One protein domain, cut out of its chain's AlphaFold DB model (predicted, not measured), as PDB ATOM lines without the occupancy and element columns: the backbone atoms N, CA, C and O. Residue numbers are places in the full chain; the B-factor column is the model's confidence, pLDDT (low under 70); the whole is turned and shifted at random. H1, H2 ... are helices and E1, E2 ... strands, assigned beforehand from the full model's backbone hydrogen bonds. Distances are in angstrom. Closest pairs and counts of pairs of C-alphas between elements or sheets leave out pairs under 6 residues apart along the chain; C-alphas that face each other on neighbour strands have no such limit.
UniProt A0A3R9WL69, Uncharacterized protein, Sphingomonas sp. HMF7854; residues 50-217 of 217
ATOM      1  N   THR A  50      25.938 -64.195 -23.436       87.06
ATOM      2  CA  THR A  50      27.007 -63.710 -22.559       87.06
ATOM      3  C   THR A  50      26.812 -62.217 -22.254       87.06
ATOM      4  O   THR A  50      26.235 -61.494 -23.077       87.06
ATOM      5  N   PRO A  51      27.322 -61.710 -21.116       88.06
ATOM      6  CA  PRO A  51      27.274 -60.281 -20.798       88.06
ATOM      7  C   PRO A  51      27.815 -59.389 -21.926       88.06
ATOM      8  O   PRO A  51      27.233 -58.351 -22.236       88.06
ATOM      9  N   GLU A  52      28.871 -59.824 -22.616       88.50
ATOM     10  CA  GLU A  52      29.384 -59.126 -23.796       88.50
ATOM     11  C   GLU A  52      28.398 -59.118 -24.966       88.50
ATOM     12  O   GLU A  52      28.270 -58.114 -25.660       88.50
ATOM     13  N   ALA A  53      27.706 -60.230 -25.231       87.81
ATOM     14  CA  ALA A  53      26.712 -60.300 -26.300       87.81
ATOM     15  C   ALA A  53      25.523 -59.374 -26.009       87.81
ATOM     16  O   ALA A  53      25.024 -58.703 -26.917       87.81
ATOM     17  N   LEU A  54      25.107 -59.288 -24.743       90.31
ATOM     18  CA  LEU A  54      24.106 -58.324 -24.286       90.31
ATOM     19  C   LEU A  54      24.594 -56.885 -24.468       90.31
ATOM     20  O   LEU A  54      23.875 -56.071 -25.049       90.31
ATOM     21  N   TRP A  55      25.828 -56.588 -24.055       92.19
ATOM     22  CA  TRP A  55      26.431 -55.271 -24.241       92.19
ATOM     23  C   TRP A  55      26.529 -54.889 -25.720       92.19
ATOM     24  O   TRP A  55      26.100 -53.801 -26.084       92.19
ATOM     25  N   ARG A  56      26.994 -55.786 -26.600       92.00
ATOM     26  CA  ARG A  56      27.072 -55.544 -28.053       92.00
ATOM     27  C   ARG A  56      25.700 -55.208 -28.638       92.00
ATOM     28  O   ARG A  56      25.568 -54.231 -29.372       92.00
ATOM     29  N   ARG A  57      24.658 -55.969 -28.277       91.62
ATOM     30  CA  ARG A  57      23.270 -55.693 -28.696       91.62
ATOM     31  C   ARG A  57      22.794 -54.327 -28.200       91.62
ATOM     32  O   ARG A  57      22.230 -53.557 -28.978       91.62
ATOM     33  N   ALA A  58      23.041 -54.013 -26.929       91.75
ATOM     34  CA  ALA A  58      22.676 -52.733 -26.332       91.75
ATOM     35  C   ALA A  58      23.426 -51.563 -26.986       91.75
ATOM     36  O   ALA A  58      22.809 -50.561 -27.339       91.75
ATOM     37  N   TYR A  59      24.731 -51.710 -27.221       92.75
ATOM     38  CA  TYR A  59      25.574 -50.710 -27.866       92.75
ATOM     39  C   TYR A  59      25.132 -50.458 -29.308       92.75
ATOM     40  O   TYR A  59      24.959 -49.307 -29.708       92.75
ATOM     41  N   HIS A  60      24.854 -51.516 -30.076       90.50
ATOM     42  CA  HIS A  60      24.329 -51.392 -31.435       90.50
ATOM     43  C   HIS A  60      22.980 -50.653 -31.452       90.50
ATOM     44  O   HIS A  60      22.773 -49.736 -32.253       90.50
ATOM     45  N   LYS A  61      22.074 -50.986 -30.522       90.88
ATOM     46  CA  LYS A  61      20.789 -50.290 -30.362       90.88
ATOM     47  C   LYS A  61      20.981 -48.813 -29.999       90.88
ATOM     48  O   LYS A  61      20.328 -47.964 -30.600       90.88
ATOM     49  N   ALA A  62      21.891 -48.497 -29.077       90.44
ATOM     50  CA  ALA A  62      22.207 -47.122 -28.689       90.44
ATOM     51  C   ALA A  62      22.774 -46.309 -29.869       90.44
ATOM     52  O   ALA A  62      22.356 -45.175 -30.109       90.44
ATOM     53  N   MET A  63      23.664 -46.913 -30.662       88.62
ATOM     54  CA  MET A  63      24.241 -46.305 -31.868       88.62
ATOM     55  C   MET A  63      23.212 -46.043 -32.966       88.62
ATOM     56  O   MET A  63      23.296 -45.043 -33.685       88.62
ATOM     57  N   PHE A  64      22.248 -46.944 -33.133       86.69
ATOM     58  CA  PHE A  64      21.132 -46.739 -34.049       86.69
ATOM     59  C   PHE A  64      20.204 -45.624 -33.552       86.69
ATOM     60  O   PHE A  64      19.935 -44.681 -34.293       86.69
ATOM     61  N   ALA A  65      19.788 -45.680 -32.283       86.81
ATOM     62  CA  ALA A  65      18.869 -44.715 -31.681       86.81
ATOM     63  C   ALA A  65      19.399 -43.276 -31.743       86.81
ATOM     64  O   ALA A  65      18.654 -42.365 -32.079       86.81
ATOM     65  N   ARG A  66      20.703 -43.067 -31.523       83.88
ATOM     66  CA  ARG A  66      21.336 -41.738 -31.606       83.88
ATOM     67  C   ARG A  66      21.223 -41.082 -32.989       83.88
ATOM     68  O   ARG A  66      21.334 -39.865 -33.103       83.88
ATOM     69  N   ARG A  67      21.056 -41.881 -34.046       83.00
ATOM     70  CA  ARG A  67      20.922 -41.398 -35.426       83.00
ATOM     71  C   ARG A  67      19.472 -41.292 -35.873       83.00
ATOM     72  O   ARG A  67      19.223 -40.642 -36.881       83.00
ATOM     73  N   LEU A  68      18.544 -41.938 -35.175       86.25
ATOM     74  CA  LEU A  68      17.146 -42.004 -35.566       86.25
ATOM     75  C   LEU A  68      16.479 -40.632 -35.394       86.25
ATOM     76  O   LEU A  68      16.450 -40.097 -34.295       86.25
ATOM     77  N   VAL A  69      15.937 -40.085 -36.484       83.81
ATOM     78  CA  VAL A  69      15.051 -38.904 -36.461       83.81
ATOM     79  C   VAL A  69      13.623 -39.362 -36.189       83.81
ATOM     80  O   VAL A  69      12.906 -38.782 -35.384       83.81
ATOM     81  N   GLY A  70      13.210 -40.421 -36.885       85.38
ATOM     82  CA  GLY A  70      11.860 -40.949 -36.829       85.38
ATOM     83  C   GLY A  70      11.667 -42.099 -37.807       85.38
ATOM     84  O   GLY A  70      12.501 -42.353 -38.680       85.38
ATOM     85  N   VAL A  71      10.553 -42.799 -37.638       88.25
ATOM     86  CA  VAL A  71      10.123 -43.887 -38.513       88.25
ATOM     87  C   VAL A  71       8.804 -43.464 -39.135       88.25
ATOM     88  O   VAL A  71       7.855 -43.159 -38.417       88.25
ATOM     89  N   GLN A  72       8.758 -43.416 -40.461       88.06
ATOM     90  CA  GLN A  72       7.542 -43.141 -41.204       88.06
ATOM     91  C   GLN A  72       6.916 -44.482 -41.606       88.06
ATOM     92  O   GLN A  72       7.548 -45.228 -42.361       88.06
ATOM     93  N   PRO A  73       5.720 -44.824 -41.096       87.06
ATOM     94  CA  PRO A  73       5.002 -45.995 -41.576       87.06
ATOM     95  C   PRO A  73       4.635 -45.781 -43.043       87.06
ATOM     96  O   PRO A  73       4.276 -44.667 -43.436       87.06
ATOM     97  N   ASP A  74       4.744 -46.832 -43.848       86.81
ATOM     98  CA  ASP A  74       4.216 -46.770 -45.202       86.81
ATOM     99  C   ASP A  74       2.689 -46.931 -45.176       86.81
ATOM    100  O   ASP A  74       2.148 -47.777 -44.460       86.81
ATOM    101  N   LEU A  75       1.997 -46.097 -45.948       86.44
ATOM    102  CA  LEU A  75       0.534 -46.069 -45.995       86.44
ATOM    103  C   LEU A  75      -0.047 -47.227 -46.818       86.44
ATOM    104  O   LEU A  75      -1.225 -47.539 -46.665       86.44
ATOM    105  N   PHE A  76       0.767 -47.870 -47.658       88.31
ATOM    106  CA  PHE A  76       0.359 -48.954 -48.552       88.31
ATOM    107  C   PHE A  76       0.815 -50.337 -48.066       88.31
ATOM    108  O   PHE A  76       0.679 -51.326 -48.784       88.31
ATOM    109  N   GLY A  77       1.289 -50.427 -46.819       86.12
ATOM    110  CA  GLY A  77       1.688 -51.683 -46.183       86.12
ATOM    111  C   GLY A  77       3.108 -52.144 -46.519       86.12
ATOM    112  O   GLY A  77       3.480 -53.260 -46.149       86.12
ATOM    113  N   GLU A  78       3.918 -51.320 -47.185       87.69
ATOM    114  CA  GLU A  78       5.339 -51.590 -47.382       87.69
ATOM    115  C   GLU A  78       6.156 -51.401 -46.090       87.69
ATOM    116  O   GLU A  78       5.667 -51.050 -45.011       87.69
ATOM    117  N   LYS A  79       7.462 -51.676 -46.188       86.44
ATOM    118  CA  LYS A  79       8.382 -51.530 -45.060       86.44
ATOM    119  C   LYS A  79       8.480 -50.054 -44.650       86.44
ATOM    120  O   LYS A  79       8.699 -49.202 -45.509       86.44
ATOM    121  N   PRO A  80       8.416 -49.745 -43.343       87.50
ATOM    122  CA  PRO A  80       8.508 -48.374 -42.868       87.50
ATOM    123  C   PRO A  80       9.866 -47.751 -43.213       87.50
ATOM    124  O   PRO A  80      10.922 -48.378 -43.069       87.50
ATOM    125  N   VAL A  81       9.848 -46.484 -43.623       85.88
ATOM    126  CA  VAL A  81      11.053 -45.728 -43.976       85.88
ATOM    127  C   VAL A  81      11.643 -45.102 -42.717       85.88
ATOM    128  O   VAL A  81      10.979 -44.374 -41.980       85.88
ATOM    129  N   THR A  82      12.922 -45.375 -42.463       85.06
ATOM    130  CA  THR A  82      13.645 -44.813 -41.317       85.06
ATOM    131  C   THR A  82      14.405 -43.556 -41.727       85.06
ATOM    132  O   THR A  82      15.308 -43.614 -42.563       85.06
ATOM    133  N   HIS A  83      14.103 -42.430 -41.083       85.75
ATOM    134  CA  HIS A  83      14.808 -41.166 -41.289       85.75
ATOM    135  C   HIS A  83      15.950 -41.026 -40.282       85.75
ATOM    136  O   HIS A  83      15.762 -41.234 -39.082       85.75
ATOM    137  N   MET A  84      17.149 -40.678 -40.763       85.38
ATOM    138  CA  MET A  84      18.360 -40.606 -39.935       85.38
ATOM    139  C   MET A  84      19.089 -39.266 -40.047       85.38
ATOM    140  O   MET A  84      19.344 -38.768 -41.150       85.38
ATOM    141  N   HIS A  85      19.536 -38.743 -38.905       83.25
ATOM    142  CA  HIS A  85      20.380 -37.560 -38.816       83.25
ATOM    143  C   HIS A  85      21.709 -37.796 -39.547       83.25
ATOM    144  O   HIS A  85      22.232 -38.914 -39.628       83.25
ATOM    145  N   ARG A  86      22.276 -36.726 -40.112       85.94
ATOM    146  CA  ARG A  86      23.677 -36.738 -40.547       85.94
ATOM    147  C   ARG A  86      24.554 -36.565 -39.313       85.94
ATOM    148  O   ARG A  86      24.284 -35.706 -38.479       85.94
ATOM    149  N   THR A  87      25.580 -37.398 -39.196       86.56
ATOM    150  CA  THR A  87      26.562 -37.263 -38.115       86.56
ATOM    151  C   THR A  87      27.597 -36.212 -38.507       86.56
ATOM    152  O   THR A  87      27.681 -35.822 -39.676       86.56
ATOM    153  N   LYS A  88      28.390 -35.741 -37.538       86.00
ATOM    154  CA  LYS A  88      29.520 -34.850 -37.816       86.00
ATOM    155  C   LYS A  88      30.400 -35.451 -38.928       86.00
ATOM    156  O   LYS A  88      30.585 -36.674 -38.945       86.00
ATOM    157  N   PRO A  89      30.898 -34.632 -39.872       86.06
ATOM    158  CA  PRO A  89      31.864 -35.091 -40.859       86.06
ATOM    159  C   PRO A  89      33.058 -35.759 -40.180       86.06
ATOM    160  O   PRO A  89      33.451 -35.380 -39.075       86.06
ATOM    161  N   GLY A  90      33.591 -36.783 -40.838       81.88
ATOM    162  CA  GLY A  90      34.784 -37.466 -40.369       81.88
ATOM    163  C   GLY A  90      36.044 -36.638 -40.625       81.88
ATOM    164  O   GLY A  90      35.976 -35.599 -41.285       81.88
ATOM    165  N   PRO A  91      37.193 -37.111 -40.124       82.38
ATOM    166  CA  PRO A  91      38.487 -36.541 -40.478       82.38
ATOM    167  C   PRO A  91      38.700 -36.593 -41.998       82.38
ATOM    168  O   PRO A  91      38.307 -37.552 -42.667       82.38
ATOM    169  N   VAL A  92      39.295 -35.533 -42.546       79.81
ATOM    170  CA  VAL A  92      39.638 -35.450 -43.969       79.81
ATOM    171  C   VAL A  92      40.951 -36.196 -44.181       79.81
ATOM    172  O   VAL A  92      41.941 -35.895 -43.522       79.81
ATOM    173  N   SER A  93      40.954 -37.166 -45.096       76.06
ATOM    174  CA  SER A  93      42.185 -37.860 -45.477       76.06
ATOM    175  C   SER A  93      42.998 -36.991 -46.428       76.06
ATOM    176  O   SER A  93      42.478 -36.548 -47.452       76.06
ATOM    177  N   THR A  94      44.269 -36.782 -46.102       78.56
ATOM    178  CA  THR A  94      45.263 -36.146 -46.979       78.56
ATOM    179  C   THR A  94      45.950 -37.152 -47.904       78.56
ATOM    180  O   THR A  94      46.917 -36.800 -48.571       78.56
ATOM    181  N   TRP A  95      45.495 -38.409 -47.924       78.31
ATOM    182  CA  TRP A  95      46.091 -39.452 -48.750       78.31
ATOM    183  C   TRP A  95      45.964 -39.125 -50.239       78.31
ATOM    184  O   TRP A  95      44.879 -38.802 -50.732       78.31
ATOM    185  N   THR A  96      47.073 -39.278 -50.952       75.81
ATOM    186  CA  THR A  96      47.161 -39.180 -52.408       75.81
ATOM    187  C   THR A  96      47.846 -40.434 -52.947       75.81
ATOM    188  O   THR A  96      48.831 -40.873 -52.349       75.81
ATOM    189  N   PRO A  97      47.363 -41.018 -54.057       73.38
ATOM    190  CA  PRO A  97      48.004 -42.188 -54.647       73.38
ATOM    191  C   PRO A  97      49.431 -41.867 -55.116       73.38
ATOM    192  O   PRO A  97      49.695 -40.761 -55.584       73.38
ATOM    193  N   GLU A  98      50.327 -42.856 -55.025       75.31
ATOM    194  CA  GLU A  98      51.659 -42.812 -55.652       75.31
ATOM    195  C   GLU A  98      51.497 -42.603 -57.175       75.31
ATOM    196  O   GLU A  98      50.684 -43.308 -57.790       75.31
ATOM    197  N   PRO A  99      52.238 -41.666 -57.799       83.31
ATOM    198  CA  PRO A  99      52.282 -41.527 -59.251       83.31
ATOM    199  C   PRO A  99      52.669 -42.841 -59.936       83.31
ATOM    200  O   PRO A  99      53.463 -43.632 -59.421       83.31
ATOM    201  N   VAL A 100      52.116 -43.085 -61.126       82.12
ATOM    202  CA  VAL A 100      52.316 -44.355 -61.845       82.12
ATOM    203  C   VAL A 100      53.794 -44.552 -62.187       82.12
ATOM    204  O   VAL A 100      54.317 -45.660 -62.075       82.12
ATOM    205  N   GLU A 101      54.474 -43.475 -62.555       84.88
ATOM    206  CA  GLU A 101      55.876 -43.448 -62.959       84.88
ATOM    207  C   GLU A 101      56.802 -43.851 -61.807       84.88
ATOM    208  O   GLU A 101      57.688 -44.687 -61.988       84.88
ATOM    209  N   GLU A 102      56.564 -43.317 -60.607       83.38
ATOM    210  CA  GLU A 102      57.335 -43.646 -59.402       83.38
ATOM    211  C   GLU A 102      57.131 -45.106 -59.001       83.38
ATOM    212  O   GLU A 102      58.095 -45.831 -58.729       83.38
ATOM    213  N   LYS A 103      55.885 -45.579 -59.089       76.75
ATOM    214  CA  LYS A 103      55.544 -46.972 -58.815       76.75
ATOM    215  C   LYS A 103      56.251 -47.932 -59.771       76.75
ATOM    216  O   LYS A 103      56.804 -48.941 -59.334       76.75
ATOM    217  N   LEU A 104      56.258 -47.629 -61.070       83.56
ATOM    218  CA  LEU A 104      56.955 -48.438 -62.073       83.56
ATOM    219  C   LEU A 104      58.473 -48.401 -61.877       83.56
ATOM    220  O   LEU A 104      59.120 -49.441 -61.982       83.56
ATOM    221  N   ALA A 105      59.040 -47.244 -61.530       84.81
ATOM    222  CA  ALA A 105      60.466 -47.115 -61.233       84.81
ATOM    223  C   ALA A 105      60.879 -47.944 -60.004       84.81
ATOM    224  O   ALA A 105      61.936 -48.581 -60.011       84.81
ATOM    225  N   ARG A 106      60.036 -47.987 -58.966       80.62
ATOM    226  CA  ARG A 106      60.238 -48.826 -57.777       80.62
ATOM    227  C   ARG A 106      60.207 -50.314 -58.119       80.62
ATOM    228  O   ARG A 106      61.124 -51.033 -57.736       80.62
ATOM    229  N   LEU A 107      59.204 -50.756 -58.876       78.75
ATOM    230  CA  LEU A 107      59.072 -52.153 -59.313       78.75
ATOM    231  C   LEU A 107      60.215 -52.591 -60.238       78.75
ATOM    232  O   LEU A 107      60.671 -53.727 -60.166       78.75
ATOM    233  N   ALA A 108      60.709 -51.689 -61.092       83.75
ATOM    234  CA  ALA A 108      61.862 -51.960 -61.946       83.75
ATOM    235  C   ALA A 108      63.164 -52.124 -61.141       83.75
ATOM    236  O   ALA A 108      64.053 -52.861 -61.560       83.75
ATOM    237  N   ARG A 109      63.285 -51.439 -59.995       82.88
ATOM    238  CA  ARG A 109      64.450 -51.531 -59.104       82.88
ATOM    239  C   ARG A 109      64.401 -52.758 -58.194       82.88
ATOM    240  O   ARG A 109      65.452 -53.308 -57.881       82.88
ATOM    241  N   ASP A 110      63.209 -53.168 -57.771       74.75
ATOM    242  CA  ASP A 110      63.007 -54.300 -56.872       74.75
ATOM    243  C   ASP A 110      61.915 -55.242 -57.415       74.75
ATOM    244  O   ASP A 110      60.724 -54.970 -57.254       74.75
ATOM    245  N   PRO A 111      62.304 -56.379 -58.022       68.25
ATOM    246  CA  PRO A 111      61.366 -57.384 -58.522       68.25
ATOM    247  C   PRO A 111      60.526 -58.065 -57.430       68.25
ATOM    248  O   PRO A 111      59.530 -58.707 -57.753       68.25
ATOM    249  N   GLN A 112      60.930 -57.969 -56.156       67.25
ATOM    250  CA  GLN A 112      60.170 -58.463 -55.003       67.25
ATOM    251  C   GLN A 112      59.282 -57.376 -54.384       67.25
ATOM    252  O   GLN A 112      58.487 -57.669 -53.482       67.25
ATOM    253  N   ALA A 113      59.349 -56.132 -54.874       65.62
ATOM    254  CA  ALA A 113      58.438 -55.089 -54.441       65.62
ATOM    255  C   ALA A 113      57.004 -55.496 -54.797       65.62
ATOM    256  O   ALA A 113      56.618 -55.638 -55.957       65.62
ATOM    257  N   THR A 114      56.187 -55.693 -53.764       61.12
ATOM    258  CA  THR A 114      54.780 -56.055 -53.934       61.12
ATOM    259  C   THR A 114      54.028 -54.912 -54.617       61.12
ATOM    260  O   THR A 114      54.307 -53.731 -54.381       61.12
ATOM    261  N   PHE A 115      53.036 -55.256 -55.445       57.72
ATOM    262  CA  PHE A 115      52.125 -54.306 -56.086       57.72
ATOM    263  C   PHE A 115      51.198 -53.668 -55.032       57.72
ATOM    264  O   PHE A 115      50.026 -54.004 -54.900       57.72
ATOM    265  N   GLY A 116      51.745 -52.759 -54.232       58.50
ATOM    266  CA  GLY A 116      51.068 -52.141 -53.100       58.50
ATOM    267  C   GLY A 116      51.978 -51.169 -52.357       58.50
ATOM    268  O   GLY A 116      53.199 -51.177 -52.528       58.50
ATOM    269  N   ILE A 117      51.356 -50.310 -51.555       62.28
ATOM    270  CA  ILE A 117      52.026 -49.476 -50.558       62.28
ATOM    271  C   ILE A 117      51.968 -50.314 -49.277       62.28
ATOM    272  O   ILE A 117      51.052 -50.183 -48.481       62.28
ATOM    273  N   GLY A 118      52.818 -51.334 -49.172       60.53
ATOM    274  CA  GLY A 118      52.824 -52.219 -48.009       60.53
ATOM    275  C   GLY A 118      53.708 -51.635 -46.918       60.53
ATOM    276  O   GLY A 118      54.852 -51.275 -47.193       60.53
ATOM    277  N   ARG A 119      53.207 -51.559 -45.684       70.81
ATOM    278  CA  ARG A 119      54.079 -51.374 -44.521       70.81
ATOM    279  C   ARG A 119      54.888 -52.663 -44.318       70.81
ATOM    280  O   ARG A 119      54.305 -53.739 -44.468       70.81
ATOM    281  N   PRO A 120      56.195 -52.595 -44.010       74.12
ATOM    282  CA  PRO A 120      56.947 -53.791 -43.650       74.12
ATOM    283  C   PRO A 120      56.304 -54.482 -42.443       74.12
ATOM    284  O   PRO A 120      55.770 -53.819 -41.551       74.12
ATOM    285  N   ALA A 121      56.347 -55.814 -42.435       76.94
ATOM    286  CA  ALA A 121      55.873 -56.594 -41.299       76.94
ATOM    287  C   ALA A 121      56.728 -56.293 -40.061       76.94
ATOM    288  O   ALA A 121      57.945 -56.134 -40.169       76.94
ATOM    289  N   LEU A 122      56.085 -56.250 -38.895       83.75
ATOM    290  CA  LEU A 122      56.778 -56.101 -37.619       83.75
ATOM    291  C   LEU A 122      57.665 -57.321 -37.352       83.75
ATOM    292  O   LEU A 122      57.273 -58.464 -37.616       83.75
ATOM    293  N   SER A 123      58.842 -57.081 -36.780       88.94
ATOM    294  CA  SER A 123      59.657 -58.144 -36.196       88.94
ATOM    295  C   SER A 123      58.941 -58.790 -35.002       88.94
ATOM    296  O   SER A 123      57.996 -58.236 -34.433       88.94
ATOM    297  N   ALA A 124      59.386 -59.981 -34.595       90.12
ATOM    298  CA  ALA A 124      58.796 -60.679 -33.451       90.12
ATOM    299  C   ALA A 124      58.917 -59.872 -32.143       90.12
ATOM    300  O   ALA A 124      57.987 -59.876 -31.338       90.12
ATOM    301  N   GLU A 125      60.030 -59.155 -31.963       92.50
ATOM    302  CA  GLU A 125      60.285 -58.301 -30.798       92.50
ATOM    303  C   GLU A 125      59.358 -57.081 -30.781       92.50
ATOM    304  O   GLU A 125      58.708 -56.813 -29.771       92.50
ATOM    305  N   GLU A 126      59.216 -56.385 -31.913       91.00
ATOM    306  CA  GLU A 126      58.291 -55.250 -32.035       91.00
ATOM    307  C   GLU A 126      56.842 -55.686 -31.826       91.00
ATOM    308  O   GLU A 126      56.076 -55.014 -31.134       91.00
ATOM    309  N   ARG A 127      56.462 -56.841 -32.382       90.25
ATOM    310  CA  ARG A 127      55.125 -57.405 -32.199       90.25
ATOM    311  C   ARG A 127      54.835 -57.689 -30.726       90.25
ATOM    312  O   ARG A 127      53.751 -57.349 -30.257       90.25
ATOM    313  N   ALA A 128      55.782 -58.291 -30.006       91.75
ATOM    314  CA  ALA A 128      55.644 -58.550 -28.576       91.75
ATOM    315  C   ALA A 128      55.509 -57.241 -27.786       91.75
ATOM    316  O   ALA A 128      54.568 -57.096 -27.014       91.75
ATOM    317  N   ALA A 129      56.360 -56.248 -28.066       92.44
ATOM    318  CA  ALA A 129      56.302 -54.943 -27.410       92.44
ATOM    319  C   ALA A 129      54.956 -54.226 -27.619       92.44
ATOM    320  O   ALA A 129      54.421 -53.627 -26.685       92.44
ATOM    321  N   VAL A 130      54.377 -54.308 -28.824       91.62
ATOM    322  CA  VAL A 130      53.046 -53.751 -29.123       91.62
ATOM    323  C   VAL A 130      51.955 -54.454 -28.312       91.62
ATOM    324  O   VAL A 130      51.086 -53.790 -27.747       91.62
ATOM    325  N   ILE A 131      51.996 -55.786 -28.236       91.56
ATOM    326  CA  ILE A 131      51.017 -56.578 -27.479       91.56
ATOM    327  C   ILE A 131      51.131 -56.283 -25.979       91.56
ATOM    328  O   ILE A 131      50.122 -55.991 -25.335       91.56
ATOM    329  N   ASP A 132      52.347 -56.287 -25.439       91.69
ATOM    330  CA  ASP A 132      52.612 -56.041 -24.020       91.69
ATOM    331  C   ASP A 132      52.229 -54.612 -23.618       91.69
ATOM    332  O   ASP A 132      51.578 -54.400 -22.592       91.69
ATOM    333  N   GLY A 133      52.542 -53.619 -24.458       90.38
ATOM    334  CA  GLY A 133      52.138 -52.228 -24.243       90.38
ATOM    335  C   GLY A 133      50.618 -52.040 -24.234       90.38
ATOM    336  O   GLY A 133      50.091 -51.174 -23.529       90.38
ATOM    337  N   ALA A 134      49.894 -52.876 -24.978       92.31
ATOM    338  CA  ALA A 134      48.442 -52.844 -25.040       92.31
ATOM    339  C   ALA A 134      47.743 -53.646 -23.938       92.31
ATOM    340  O   ALA A 134      46.572 -53.383 -23.656       92.31
ATOM    341  N   ALA A 135      48.436 -54.578 -23.280       90.00
ATOM    342  CA  ALA A 135      47.854 -55.477 -22.282       90.00
ATOM    343  C   ALA A 135      47.131 -54.736 -21.142       90.00
ATOM    344  O   ALA A 135      46.127 -55.220 -20.624       90.00
ATOM    345  N   ASN A 136      47.588 -53.529 -20.795       88.88
ATOM    346  CA  ASN A 136      47.008 -52.725 -19.715       88.88
ATOM    347  C   ASN A 136      45.662 -52.068 -20.067       88.88
ATOM    348  O   ASN A 136      44.931 -51.653 -19.167       88.88
ATOM    349  N   TRP A 137      45.328 -51.927 -21.353       92.44
ATOM    350  CA  TRP A 137      44.136 -51.185 -21.785       92.44
ATOM    351  C   TRP A 137      43.269 -51.920 -22.808       92.44
ATOM    352  O   TRP A 137      42.101 -51.557 -22.977       92.44
ATOM    353  N   LEU A 138      43.789 -52.935 -23.500       93.69
ATOM    354  CA  LEU A 138      43.080 -53.646 -24.558       93.69
ATOM    355  C   LEU A 138      42.002 -54.563 -23.976       93.69
ATOM    356  O   LEU A 138      42.240 -55.705 -23.597       93.69
ATOM    357  N   ARG A 139      40.772 -54.062 -23.968       91.38
ATOM    358  CA  ARG A 139      39.584 -54.784 -23.506       91.38
ATOM    359  C   ARG A 139      38.383 -54.434 -24.360       91.38
ATOM    360  O   ARG A 139      38.314 -53.353 -24.947       91.38
ATOM    361  N   ILE A 140      37.413 -55.340 -24.420       92.81
ATOM    362  CA  ILE A 140      36.133 -55.062 -25.080       92.81
ATOM    363  C   ILE A 140      35.486 -53.866 -24.388       92.81
ATOM    364  O   ILE A 140      35.622 -53.685 -23.181       92.81
ATOM    365  N   ALA A 141      34.799 -53.039 -25.169       93.12
ATOM    366  CA  ALA A 141      34.225 -51.780 -24.722       93.12
ATOM    367  C   ALA A 141      35.246 -50.671 -24.398       93.12
ATOM    368  O   ALA A 141      34.832 -49.575 -24.041       93.12
ATOM    369  N   GLN A 142      36.556 -50.866 -24.590       94.56
ATOM    370  CA  GLN A 142      37.513 -49.762 -24.475       94.56
ATOM    371  C   GLN A 142      37.297 -48.742 -25.600       94.56
ATOM    372  O   GLN A 142      37.269 -49.102 -26.781       94.56
ATOM    373  N   ARG A 143      37.155 -47.459 -25.247       96.06
ATOM    374  CA  ARG A 143      37.128 -46.367 -26.226       96.06
ATOM    375  C   ARG A 143      38.518 -46.150 -26.786       96.06
ATOM    376  O   ARG A 143      39.493 -46.095 -26.036       96.06
ATOM    377  N   VAL A 144      38.573 -46.008 -28.103       96.94
ATOM    378  CA  VAL A 144      39.825 -45.878 -28.838       96.94
ATOM    379  C   VAL A 144      39.728 -44.850 -29.954       96.94
ATOM    380  O   VAL A 144      38.639 -44.516 -30.441       96.94
ATOM    381  N   ARG A 145      40.889 -44.368 -30.379       96.25
ATOM    382  CA  ARG A 145      41.086 -43.565 -31.579       96.25
ATOM    383  C   ARG A 145      42.057 -44.282 -32.500       96.25
ATOM    384  O   ARG A 145      43.068 -44.804 -32.049       96.25
ATOM    385  N   VAL A 146      41.742 -44.278 -33.786       95.25
ATOM    386  CA  VAL A 146      42.669 -44.719 -34.828       95.25
ATOM    387  C   VAL A 146      43.650 -43.578 -35.079       95.25
ATOM    388  O   VAL A 146      43.219 -42.481 -35.434       95.25
ATOM    389  N   VAL A 147      44.939 -43.805 -34.854       94.00
ATOM    390  CA  VAL A 147      46.001 -42.793 -35.006       94.00
ATOM    391  C   VAL A 147      46.858 -43.017 -36.241       94.00
ATOM    392  O   VAL A 147      47.411 -42.059 -36.775       94.00
ATOM    393  N   GLY A 148      46.889 -44.246 -36.743       89.12
ATOM    394  CA  GLY A 148      47.567 -44.602 -37.977       89.12
ATOM    395  C   GLY A 148      46.746 -45.581 -38.803       89.12
ATOM    396  O   GLY A 148      45.579 -45.863 -38.513       89.12
ATOM    397  N   SER A 149      47.340 -46.051 -39.887       86.06
ATOM    398  CA  SER A 149      46.772 -47.119 -40.688       86.06
ATOM    399  C   SER A 149      47.854 -47.788 -41.518       86.06
ATOM    400  O   SER A 149      48.743 -47.106 -42.037       86.06
ATOM    401  N   PHE A 150      47.684 -49.079 -41.794       79.00
ATOM    402  CA  PHE A 150      48.334 -49.695 -42.946       79.00
ATOM    403  C   PHE A 150      48.014 -48.898 -44.216       79.00
ATOM    404  O   PHE A 150      46.901 -48.387 -44.387       79.00
ATOM    405  N   ALA A 151      48.989 -48.786 -45.112       72.50
ATOM    406  CA  ALA A 151      48.774 -48.052 -46.341       72.50
ATOM    407  C   ALA A 151      47.855 -48.848 -47.280       72.50
ATOM    408  O   ALA A 151      48.045 -50.041 -47.531       72.50
ATOM    409  N   SER A 152      46.806 -48.188 -47.765       75.06
ATOM    410  CA  SER A 152      45.798 -48.799 -48.623       75.06
ATOM    411  C   SER A 152      45.823 -48.182 -50.012       75.06
ATOM    412  O   SER A 152      46.072 -46.994 -50.193       75.06
ATOM    413  N   TYR A 153      45.560 -49.009 -51.024       71.94
ATOM    414  CA  TYR A 153      45.625 -48.566 -52.417       71.94
ATOM    415  C   TYR A 153      44.593 -47.482 -52.761       71.94
ATOM    416  O   TYR A 153      44.815 -46.699 -53.674       71.94
ATOM    417  N   ASP A 154      43.457 -47.446 -52.065       74.25
ATOM    418  CA  ASP A 154      42.347 -46.532 -52.337       74.25
ATOM    419  C   ASP A 154      42.124 -45.491 -51.224       74.25
ATOM    420  O   ASP A 154      41.101 -44.792 -51.199       74.25
ATOM    421  N   GLY A 155      43.068 -45.395 -50.282       79.12
ATOM    422  CA  GLY A 155      43.007 -44.476 -49.153       79.12
ATOM    423  C   GLY A 155      41.946 -44.835 -48.103       79.12
ATOM    424  O   GLY A 155      41.641 -44.014 -47.234       79.12
ATOM    425  N   ARG A 156      41.281 -46.001 -48.188       83.19
ATOM    426  CA  ARG A 156      40.205 -46.383 -47.252       83.19
ATOM    427  C   ARG A 156      40.690 -46.572 -45.825       83.19
ATOM    428  O   ARG A 156      39.895 -46.343 -44.910       83.19
ATOM    429  N   ALA A 157      41.917 -47.045 -45.639       83.94
ATOM    430  CA  ALA A 157      42.499 -47.227 -44.317       83.94
ATOM    431  C   ALA A 157      42.854 -45.859 -43.708       83.94
ATOM    432  O   ALA A 157      42.417 -45.544 -42.604       83.94
ATOM    433  N   GLU A 158      43.462 -44.986 -44.503       87.44
ATOM    434  CA  GLU A 158      43.899 -43.639 -44.140       87.44
ATOM    435  C   GLU A 158      42.716 -42.721 -43.808       87.44
ATOM    436  O   GLU A 158      42.780 -41.915 -42.885       87.44
ATOM    437  N   ARG A 159      41.564 -42.891 -44.475       86.88
ATOM    438  CA  ARG A 159      40.297 -42.200 -44.130       86.88
ATOM    439  C   ARG A 159      39.779 -42.509 -42.725       86.88
ATOM    440  O   ARG A 159      38.800 -41.899 -42.287       86.88
ATOM    441  N   ARG A 160      40.360 -43.490 -42.034       89.75
ATOM    442  CA  ARG A 160      39.990 -43.842 -40.660       89.75
ATOM    443  C   ARG A 160      40.875 -43.162 -39.633       89.75
ATOM    444  O   ARG A 160      40.458 -43.103 -38.483       89.75
ATOM    445  N   ILE A 161      42.025 -42.622 -40.030       92.00
ATOM    446  CA  ILE A 161      42.920 -41.891 -39.134       92.00
ATOM    447  C   ILE A 161      42.148 -40.726 -38.507       92.00
ATOM    448  O   ILE A 161      41.469 -39.967 -39.192       92.00
ATOM    449  N   GLY A 162      42.196 -40.627 -37.183       92.00
ATOM    450  CA  GLY A 162      41.448 -39.672 -36.369       92.00
ATOM    451  C   GLY A 162      40.024 -40.107 -36.009       92.00
ATOM    452  O   GLY A 162      39.386 -39.459 -35.174       92.00
ATOM    453  N   ARG A 163      39.493 -41.198 -36.586       93.88
ATOM    454  CA  ARG A 163      38.172 -41.714 -36.201       93.88
ATOM    455  C   ARG A 163      38.231 -42.331 -34.812       93.88
ATOM    456  O   ARG A 163      39.198 -42.984 -34.425       93.88
ATOM    457  N   LYS A 164      37.141 -42.141 -34.077       94.88
ATOM    458  CA  LYS A 164      36.923 -42.735 -32.763       94.88
ATOM    459  C   LYS A 164      36.025 -43.957 -32.882       94.88
ATOM    460  O   LYS A 164      35.235 -44.073 -33.821       94.88
ATOM    461  N   GLY A 165      36.140 -44.851 -31.918       95.19
ATOM    462  CA  GLY A 165      35.326 -46.048 -31.854       95.19
ATOM    463  C   GLY A 165      35.498 -46.775 -30.536       95.19
ATOM    464  O   GLY A 165      35.993 -46.229 -29.547       95.19
ATOM    465  N   VAL A 166      35.064 -48.024 -30.534       96.56
ATOM    466  CA  VAL A 166      35.168 -48.910 -29.380       96.56
ATOM    467  C   VAL A 166      35.727 -50.262 -29.803       96.56
ATOM    468  O   VAL A 166      35.396 -50.753 -30.886       96.56
ATOM    469  N   ILE A 167      36.545 -50.882 -28.952       96.00
ATOM    470  CA  ILE A 167      36.972 -52.269 -29.140       96.00
ATOM    471  C   ILE A 167      35.739 -53.172 -29.087       96.00
ATOM    472  O   ILE A 167      35.069 -53.308 -28.061       96.00
ATOM    473  N   TRP A 168      35.424 -53.774 -30.226       95.44
ATOM    474  CA  TRP A 168      34.237 -54.596 -30.429       95.44
ATOM    475  C   TRP A 168      34.504 -56.071 -30.140       95.44
ATOM    476  O   TRP A 168      33.674 -56.778 -29.552       95.44
ATOM    477  N   ARG A 169      35.672 -56.541 -30.583       93.44
ATOM    478  CA  ARG A 169      36.102 -57.930 -30.477       93.44
ATOM    479  C   ARG A 169      37.625 -58.010 -30.518       93.44
ATOM    480  O   ARG A 169      38.251 -57.361 -31.350       93.44
ATOM    481  N   LEU A 170      38.175 -58.864 -29.662       92.81
ATOM    482  CA  LEU A 170      39.581 -59.244 -29.696       92.81
ATOM    483  C   LEU A 170      39.802 -60.363 -30.716       92.81
ATOM    484  O   LEU A 170      38.944 -61.233 -30.915       92.81
ATOM    485  N   CYS A 171      40.943 -60.310 -31.387       91.88
ATOM    486  CA  CYS A 171      41.340 -61.317 -32.354       91.88
ATOM    487  C   CYS A 171      41.840 -62.600 -31.672       91.88
ATOM    488  O   CYS A 171      42.102 -62.634 -30.471       91.88
ATOM    489  N   SER A 172      41.945 -63.682 -32.446       89.12
ATOM    490  CA  SER A 172      42.597 -64.909 -31.978       89.12
ATOM    491  C   SER A 172      44.111 -64.691 -31.820       89.12
ATOM    492  O   SER A 172      44.643 -63.754 -32.418       89.12
ATOM    493  N   PRO A 173      44.837 -65.571 -31.101       85.88
ATOM    494  CA  PRO A 173      46.285 -65.427 -30.897       85.88
ATOM    495  C   PRO A 173      47.107 -65.281 -32.188       85.88
ATOM    496  O   PRO A 173      48.144 -64.628 -32.195       85.88
ATOM    497  N   VAL A 174      46.622 -65.837 -33.305       86.62
ATOM    498  CA  VAL A 174      47.251 -65.698 -34.632       86.62
ATOM    499  C   VAL A 174      47.348 -64.230 -35.067       86.62
ATOM    500  O   VAL A 174      48.326 -63.841 -35.700       86.62
ATOM    501  N   PHE A 175      46.372 -63.413 -34.671       86.62
ATOM    502  CA  PHE A 175      46.255 -61.988 -34.973       86.62
ATOM    503  C   PHE A 175      46.251 -61.156 -33.680       86.62
ATOM    504  O   PHE A 175      45.474 -60.213 -33.553       86.62
ATOM    505  N   ALA A 176      47.074 -61.528 -32.693       87.50
ATOM    506  CA  ALA A 176      47.132 -60.857 -31.386       87.50
ATOM    507  C   ALA A 176      47.525 -59.366 -31.467       87.50
ATOM    508  O   ALA A 176      47.197 -58.578 -30.589       87.50
ATOM    509  N   ASP A 177      48.186 -58.980 -32.550       90.75
ATOM    510  CA  ASP A 177      48.565 -57.621 -32.937       90.75
ATOM    511  C   ASP A 177      47.443 -56.850 -33.652       90.75
ATOM    512  O   ASP A 177      47.669 -55.748 -34.135       90.75
ATOM    513  N   HIS A 178      46.233 -57.408 -33.736       92.94
ATOM    514  CA  HIS A 178      45.079 -56.784 -34.373       92.94
ATOM    515  C   HIS A 178      43.851 -56.811 -33.465       92.94
ATOM    516  O   HIS A 178      43.676 -57.680 -32.611       92.94
ATOM    517  N   THR A 179      42.923 -55.892 -33.713       94.88
ATOM    518  CA  THR A 179      41.647 -55.826 -33.002       94.88
ATOM    519  C   THR A 179      40.524 -55.345 -33.912       94.88
ATOM    520  O   THR A 179      40.759 -54.648 -34.902       94.88
ATOM    521  N   TYR A 180      39.282 -55.705 -33.590       96.19
ATOM    522  CA  TYR A 180      38.116 -55.157 -34.275       96.19
ATOM    523  C   TYR A 180      37.606 -53.923 -33.546       96.19
ATOM    524  O   TYR A 180      37.180 -53.997 -32.391       96.19
ATOM    525  N   VAL A 181      37.555 -52.806 -34.261       96.75
ATOM    526  CA  VAL A 181      37.012 -51.537 -33.780       96.75
ATOM    527  C   VAL A 181      35.662 -51.286 -34.440       96.75
ATOM    528  O   VAL A 181      35.549 -51.284 -35.668       96.75
ATOM    529  N   TYR A 182      34.634 -51.043 -33.632       96.06
ATOM    530  CA  TYR A 182      33.379 -50.459 -34.097       96.06
ATOM    531  C   TYR A 182      33.568 -48.944 -34.155       96.06
ATOM    532  O   TYR A 182      33.641 -48.284 -33.117       96.06
ATOM    533  N   LEU A 183      33.661 -48.392 -35.363       94.81
ATOM    534  CA  LEU A 183      33.868 -46.965 -35.580       94.81
ATOM    535  C   LEU A 183      32.576 -46.176 -35.370       94.81
ATOM    536  O   LEU A 183      31.494 -46.585 -35.800       94.81
ATOM    537  N   ASP A 184      32.707 -44.999 -34.766       92.69
ATOM    538  CA  ASP A 184      31.599 -44.062 -34.668       92.69
ATOM    539  C   ASP A 184      31.202 -43.582 -36.073       92.69
ATOM    540  O   ASP A 184      32.087 -43.291 -36.885       92.69
ATOM    541  N   PRO A 185      29.896 -43.499 -36.393       90.38
ATOM    542  CA  PRO A 185      29.433 -43.115 -37.716       90.38
ATOM    543  C   PRO A 185      29.841 -41.677 -38.020       90.38
ATOM    544  O   PRO A 185      29.794 -40.809 -37.150       90.38
ATOM    545  N   VAL A 186      30.200 -41.408 -39.272       90.25
ATOM    546  CA  VAL A 186      30.551 -40.058 -39.730       90.25
ATOM    547  C   VAL A 186      29.716 -39.647 -40.936       90.25
ATOM    548  O   VAL A 186      29.342 -40.472 -41.770       90.25
ATOM    549  N   GLY A 187      29.404 -38.356 -41.042       87.62
ATOM    550  CA  GLY A 187      28.677 -37.786 -42.179       87.62
ATOM    551  C   GLY A 187      27.368 -38.520 -42.500       87.62
ATOM    552  O   GLY A 187      26.432 -38.544 -41.696       87.62
ATOM    553  N   ALA A 188      27.301 -39.103 -43.700       85.19
ATOM    554  CA  ALA A 188      26.129 -39.812 -44.216       85.19
ATOM    555  C   ALA A 188      26.151 -41.335 -43.971       85.19
ATOM    556  O   ALA A 188      25.272 -42.035 -44.471       85.19
ATOM    557  N   GLU A 189      27.120 -41.871 -43.223       87.19
ATOM    558  CA  GLU A 189      27.202 -43.312 -42.959       87.19
ATOM    559  C   GLU A 189      25.943 -43.835 -42.240       87.19
ATOM    560  O   GLU A 189      25.545 -43.350 -41.175       87.19
ATOM    561  N   ARG A 190      25.302 -44.844 -42.846       77.88
ATOM    562  CA  ARG A 190      24.066 -45.468 -42.336       77.88
ATOM    563  C   ARG A 190      24.309 -46.833 -41.702       77.88
ATOM    564  O   ARG A 190      23.740 -47.128 -40.656       77.88
ATOM    565  N   ALA A 191      25.204 -47.623 -42.283       82.56
ATOM    566  CA  ALA A 191      25.566 -48.934 -41.763       82.56
ATOM    567  C   ALA A 191      26.623 -48.840 -40.658       82.56
ATOM    568  O   ALA A 191      27.391 -47.877 -40.596       82.56
ATOM    569  N   GLU A 192      26.669 -49.863 -39.809       85.56
ATOM    570  CA  GLU A 192      27.785 -50.065 -38.892       85.56
ATOM    571  C   GLU A 192      29.110 -50.215 -39.648       85.56
ATOM    572  O   GLU A 192      29.165 -50.714 -40.777       85.56
ATOM    573  N   LYS A 193      30.191 -49.748 -39.022       91.44
ATOM    574  CA  LYS A 193      31.546 -49.838 -39.562       91.44
ATOM    575  C   LYS A 193      32.439 -50.514 -38.540       91.44
ATOM    576  O   LYS A 193      33.134 -49.859 -37.772       91.44
ATOM    577  N   ILE A 194      32.390 -51.842 -38.547       94.06
ATOM    578  CA  ILE A 194      33.318 -52.682 -37.796       94.06
ATOM    579  C   ILE A 194      34.507 -52.966 -38.701       94.06
ATOM    580  O   ILE A 194      34.339 -53.405 -39.841       94.06
ATOM    581  N   THR A 195      35.711 -52.697 -38.218       93.06
ATOM    582  CA  THR A 195      36.912 -52.936 -39.006       93.06
ATOM    583  C   THR A 195      38.040 -53.496 -38.169       93.06
ATOM    584  O   THR A 195      38.153 -53.186 -36.988       93.06
ATOM    585  N   MET A 196      38.845 -54.344 -38.796       93.94
ATOM    586  CA  MET A 196      40.070 -54.857 -38.210       93.94
ATOM    587  C   MET A 196      41.157 -53.796 -38.385       93.94
ATOM    588  O   MET A 196      41.322 -53.264 -39.486       93.94
ATOM    589  N   VAL A 197      41.834 -53.457 -37.295       93.12
ATOM    590  CA  VAL A 197      42.924 -52.476 -37.245       93.12
ATOM    591  C   VAL A 197      44.088 -53.110 -36.496       93.12
ATOM    592  O   VAL A 197      43.871 -53.916 -35.587       93.12
ATOM    593  N   GLU A 198      45.306 -52.762 -36.888       92.00
ATOM    594  CA  GLU A 198      46.504 -53.136 -36.147       92.00
ATOM    595  C   GLU A 198      46.551 -52.405 -34.805       92.00
ATOM    596  O   GLU A 198      46.164 -51.246 -34.682       92.00
ATOM    597  N   LEU A 199      47.032 -53.086 -33.775       93.56
ATOM    598  CA  LEU A 199      47.058 -52.574 -32.412       93.56
ATOM    599  C   LEU A 199      47.990 -51.367 -32.267       93.56
ATOM    600  O   LEU A 199      47.708 -50.470 -31.483       93.56
ATOM    601  N   HIS A 200      49.049 -51.318 -33.078       91.56
ATOM    602  CA  HIS A 200      49.985 -50.198 -33.126       91.56
ATOM    603  C   HIS A 200      49.357 -48.905 -33.695       91.56
ATOM    604  O   HIS A 200      49.883 -47.821 -33.466       91.56
ATOM    605  N   ASP A 201      48.249 -49.015 -34.435       93.44
ATOM    606  CA  ASP A 201      47.533 -47.902 -35.076       93.44
ATOM    607  C   ASP A 201      46.376 -47.374 -34.212       93.44
ATOM    608  O   ASP A 201      45.564 -46.553 -34.660       93.44
ATOM    609  N   VAL A 202      46.250 -47.867 -32.979       95.38
ATOM    610  CA  VAL A 202      45.108 -47.613 -32.103       95.38
ATOM    611  C   VAL A 202      45.588 -47.169 -30.732       95.38
ATOM    612  O   VAL A 202      46.398 -47.831 -30.095       95.38
ATOM    613  N   GLU A 203      45.002 -46.084 -30.238       95.50
ATOM    614  CA  GLU A 203      45.281 -45.566 -28.901       95.50
ATOM    615  C   GLU A 203      44.006 -45.516 -28.050       95.50
ATOM    616  O   GLU A 203      42.928 -45.174 -28.563       95.50
ATOM    617  N   PRO A 204      44.092 -45.829 -26.743       96.44
ATOM    618  CA  PRO A 204      42.972 -45.671 -25.828       96.44
ATOM    619  C   PRO A 204      42.653 -44.186 -25.614       96.44
ATOM    620  O   PRO A 204      43.539 -43.336 -25.574       96.44
ATOM    621  N   ILE A 205      41.369 -43.864 -25.453       95.94
ATOM    622  CA  ILE A 205      40.910 -42.507 -25.128       95.94
ATOM    623  C   ILE A 205      39.937 -42.524 -23.951       95.94
ATOM    624  O   ILE A 205      39.131 -43.446 -23.808       95.94
ATOM    625  N   GLU A 206      39.962 -41.458 -23.159       90.44
ATOM    626  CA  GLU A 206      39.024 -41.217 -22.058       90.44
ATOM    627  C   GLU A 206      37.763 -40.501 -22.563       90.44
ATOM    628  O   GLU A 206      37.451 -39.373 -22.196       90.44
ATOM    629  N   ASP A 207      37.032 -41.158 -23.463       88.88
ATOM    630  CA  ASP A 207      35.707 -40.706 -23.887       88.88
ATOM    631  C   ASP A 207      34.629 -41.522 -23.157       88.88
ATOM    632  O   ASP A 207      34.782 -42.725 -22.932       88.88
ATOM    633  N   ALA A 208      33.491 -40.899 -22.850       85.50
ATOM    634  CA  ALA A 208      32.364 -41.615 -22.263       85.50
ATOM    635  C   ALA A 208      31.805 -42.681 -23.226       85.50
ATOM    636  O   ALA A 208      31.544 -42.416 -24.406       85.50
ATOM    637  N   LEU A 209      31.579 -43.888 -22.704       86.06
ATOM    638  CA  LEU A 209      30.878 -44.951 -23.420       86.06
ATOM    639  C   LEU A 209      29.382 -44.655 -23.521       86.06
ATOM    640  O   LEU A 209      28.779 -44.083 -22.619       86.06
ATOM    641  N   LEU A 210      28.766 -45.118 -24.609       84.25
ATOM    642  CA  LEU A 210      27.317 -45.000 -24.798       84.25
ATOM    643  C   LEU A 210      26.523 -45.942 -23.896       84.25
ATOM    644  O   LEU A 210      25.399 -45.632 -23.515       84.25
ATOM    645  N   VAL A 211      27.092 -47.109 -23.608       86.62
ATOM    646  CA  VAL A 211      26.493 -48.135 -22.758       86.62
ATOM    647  C   VAL A 211      27.572 -48.598 -21.782       86.62
ATOM    648  O   VAL A 211      28.664 -48.950 -22.247       86.62
ATOM    649  N   PRO A 212      27.298 -48.596 -20.464       83.56
ATOM    650  CA  PRO A 212      28.257 -49.043 -19.463       83.56
ATOM    651  C   PRO A 212      28.609 -50.515 -19.670       83.56
ATOM    652  O   PRO A 212      27.813 -51.284 -20.210       83.56
ATOM    653  N   VAL A 213      29.808 -50.901 -19.246       83.69
ATOM    654  CA  VAL A 213      30.321 -52.265 -19.389       83.69
ATOM    655  C   VAL A 213      29.740 -53.134 -18.266       83.69
ATOM    656  O   VAL A 213      30.023 -52.856 -17.104       83.69
ATOM    657  N   PRO A 214      28.915 -54.159 -18.562       78.25
ATOM    658  CA  PRO A 214      28.293 -54.996 -17.534       78.25
ATOM    659  C   PRO A 214      29.147 -56.212 -17.143       78.25
ATOM    660  O   PRO A 214      28.691 -57.061 -16.384       78.25
ATOM    661  N   PHE A 215      30.346 -56.346 -17.708       77.94
ATOM    662  CA  PHE A 215      31.270 -57.445 -17.449       77.94
ATOM    663  C   PHE A 215      32.541 -56.919 -16.780       77.94
ATOM    664  O   PHE A 215      32.985 -55.811 -17.076       77.94
ATOM    665  N   ALA A 216      33.090 -57.712 -15.857       60.28
ATOM    666  CA  ALA A 216      34.371 -57.414 -15.230       60.28
ATOM    667  C   ALA A 216      35.493 -57.433 -16.280       60.28
ATOM    668  O   ALA A 216      35.413 -58.191 -17.252       60.28
ATOM    669  N   ALA A 217      36.484 -56.560 -16.082       53.28
ATOM    670  CA  ALA A 217      37.710 -56.517 -16.872       53.28
ATOM    671  C   ALA A 217      38.661 -57.645 -16.463       53.28
ATOM    672  O   ALA A 217      38.679 -57.973 -15.253       53.28
TER     673      ALA A 217
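What this domain is: This is residues 50 to 217 of the 217 residues of an uncharacterized protein of Sphingomonas sp. HMF7854 (UniProt A0A3R9WL69). A small, strongly twisted sheet of five strands makes the body, and two arms reach far out from it: the hairpin E1 and E2 beyond helix H1 at one end, and helix H2 at the tip of a long loop at the other. H1 and H3 each graze the sheet, and long loops join the parts loosely. The 168 printed residues hold three named helices and seven named strands, in the order H1 E1 E2 H2 H3 E3 E4 E5 E6 E7; the large sheet runs E6, E5, E4, E3, E7, all antiparallel. The class is mixed, helices and strands, with under half of the residues in named elements. The whole is loose, with a radius of gyration of the C-alphas of 19.7 A, and elongated, with spans of 65, 42 and 26 A.

How they stand to each other: H1, residues 51 to 65, only grazes the large sheet, with its residues 52 to 60. A tight link leads to the hairpin of E1, residues 68 to 72, and E2, residues 81 to 84, antiparallel at 161 degrees, with N 69 and O 83 2.8 A apart. H2, residues 100 to 109, is not on the large sheet and is apart from H3, residues 124 to 134. H3 is only just on that sheet, with 5 pairs of C-alphas within 10 A, and only grazes it, with residues 130 to 134. E3, residues 143 to 146, E4, residues 164 to 170, E5, residues 178 to 183, and E6, residues 193 to 198, form a meander, each strand the antiparallel neighbour of the one before. Within hydrogen-bond range are N 165 and O 144 at 2.9 A for E3 and E4, N 168 and O 180 at 2.8 A for E4 and E5, and N 181 and O 195 at 2.8 A for E5 and E6. E7, residues 202 to 204, is an edge strand antiparallel to E3, with N 145 and O 203 2.8 A apart. In H1, H2 and H3 every O i to N i+4 pair is within hydrogen-bond range.

Where its parts are: H1 begins at C-alpha 51, (27.274, -60.281, -20.798), and is 20.8 A long from first to last C-alpha. H2 measures 14.4 A and begins at C-alpha 100, (52.316, -44.355, -61.845); H3 measures 15.5 A. E4 measures 17.0 A, E5 15.0 A and E6 15.7 A. E7 ends at C-alpha 204, (42.972, -45.671, -25.828).

The domain as a whole: The C-alphas farthest apart, those of Leu 75 and Arg 109, are 65.5 A apart. Residues 74 to 79 stand free. The links E2 to H2, H2 to H3 and E3 to E4 are long. The printed part has no cut; residues 111 to 118 and 216 to 217 have pLDDT under 70.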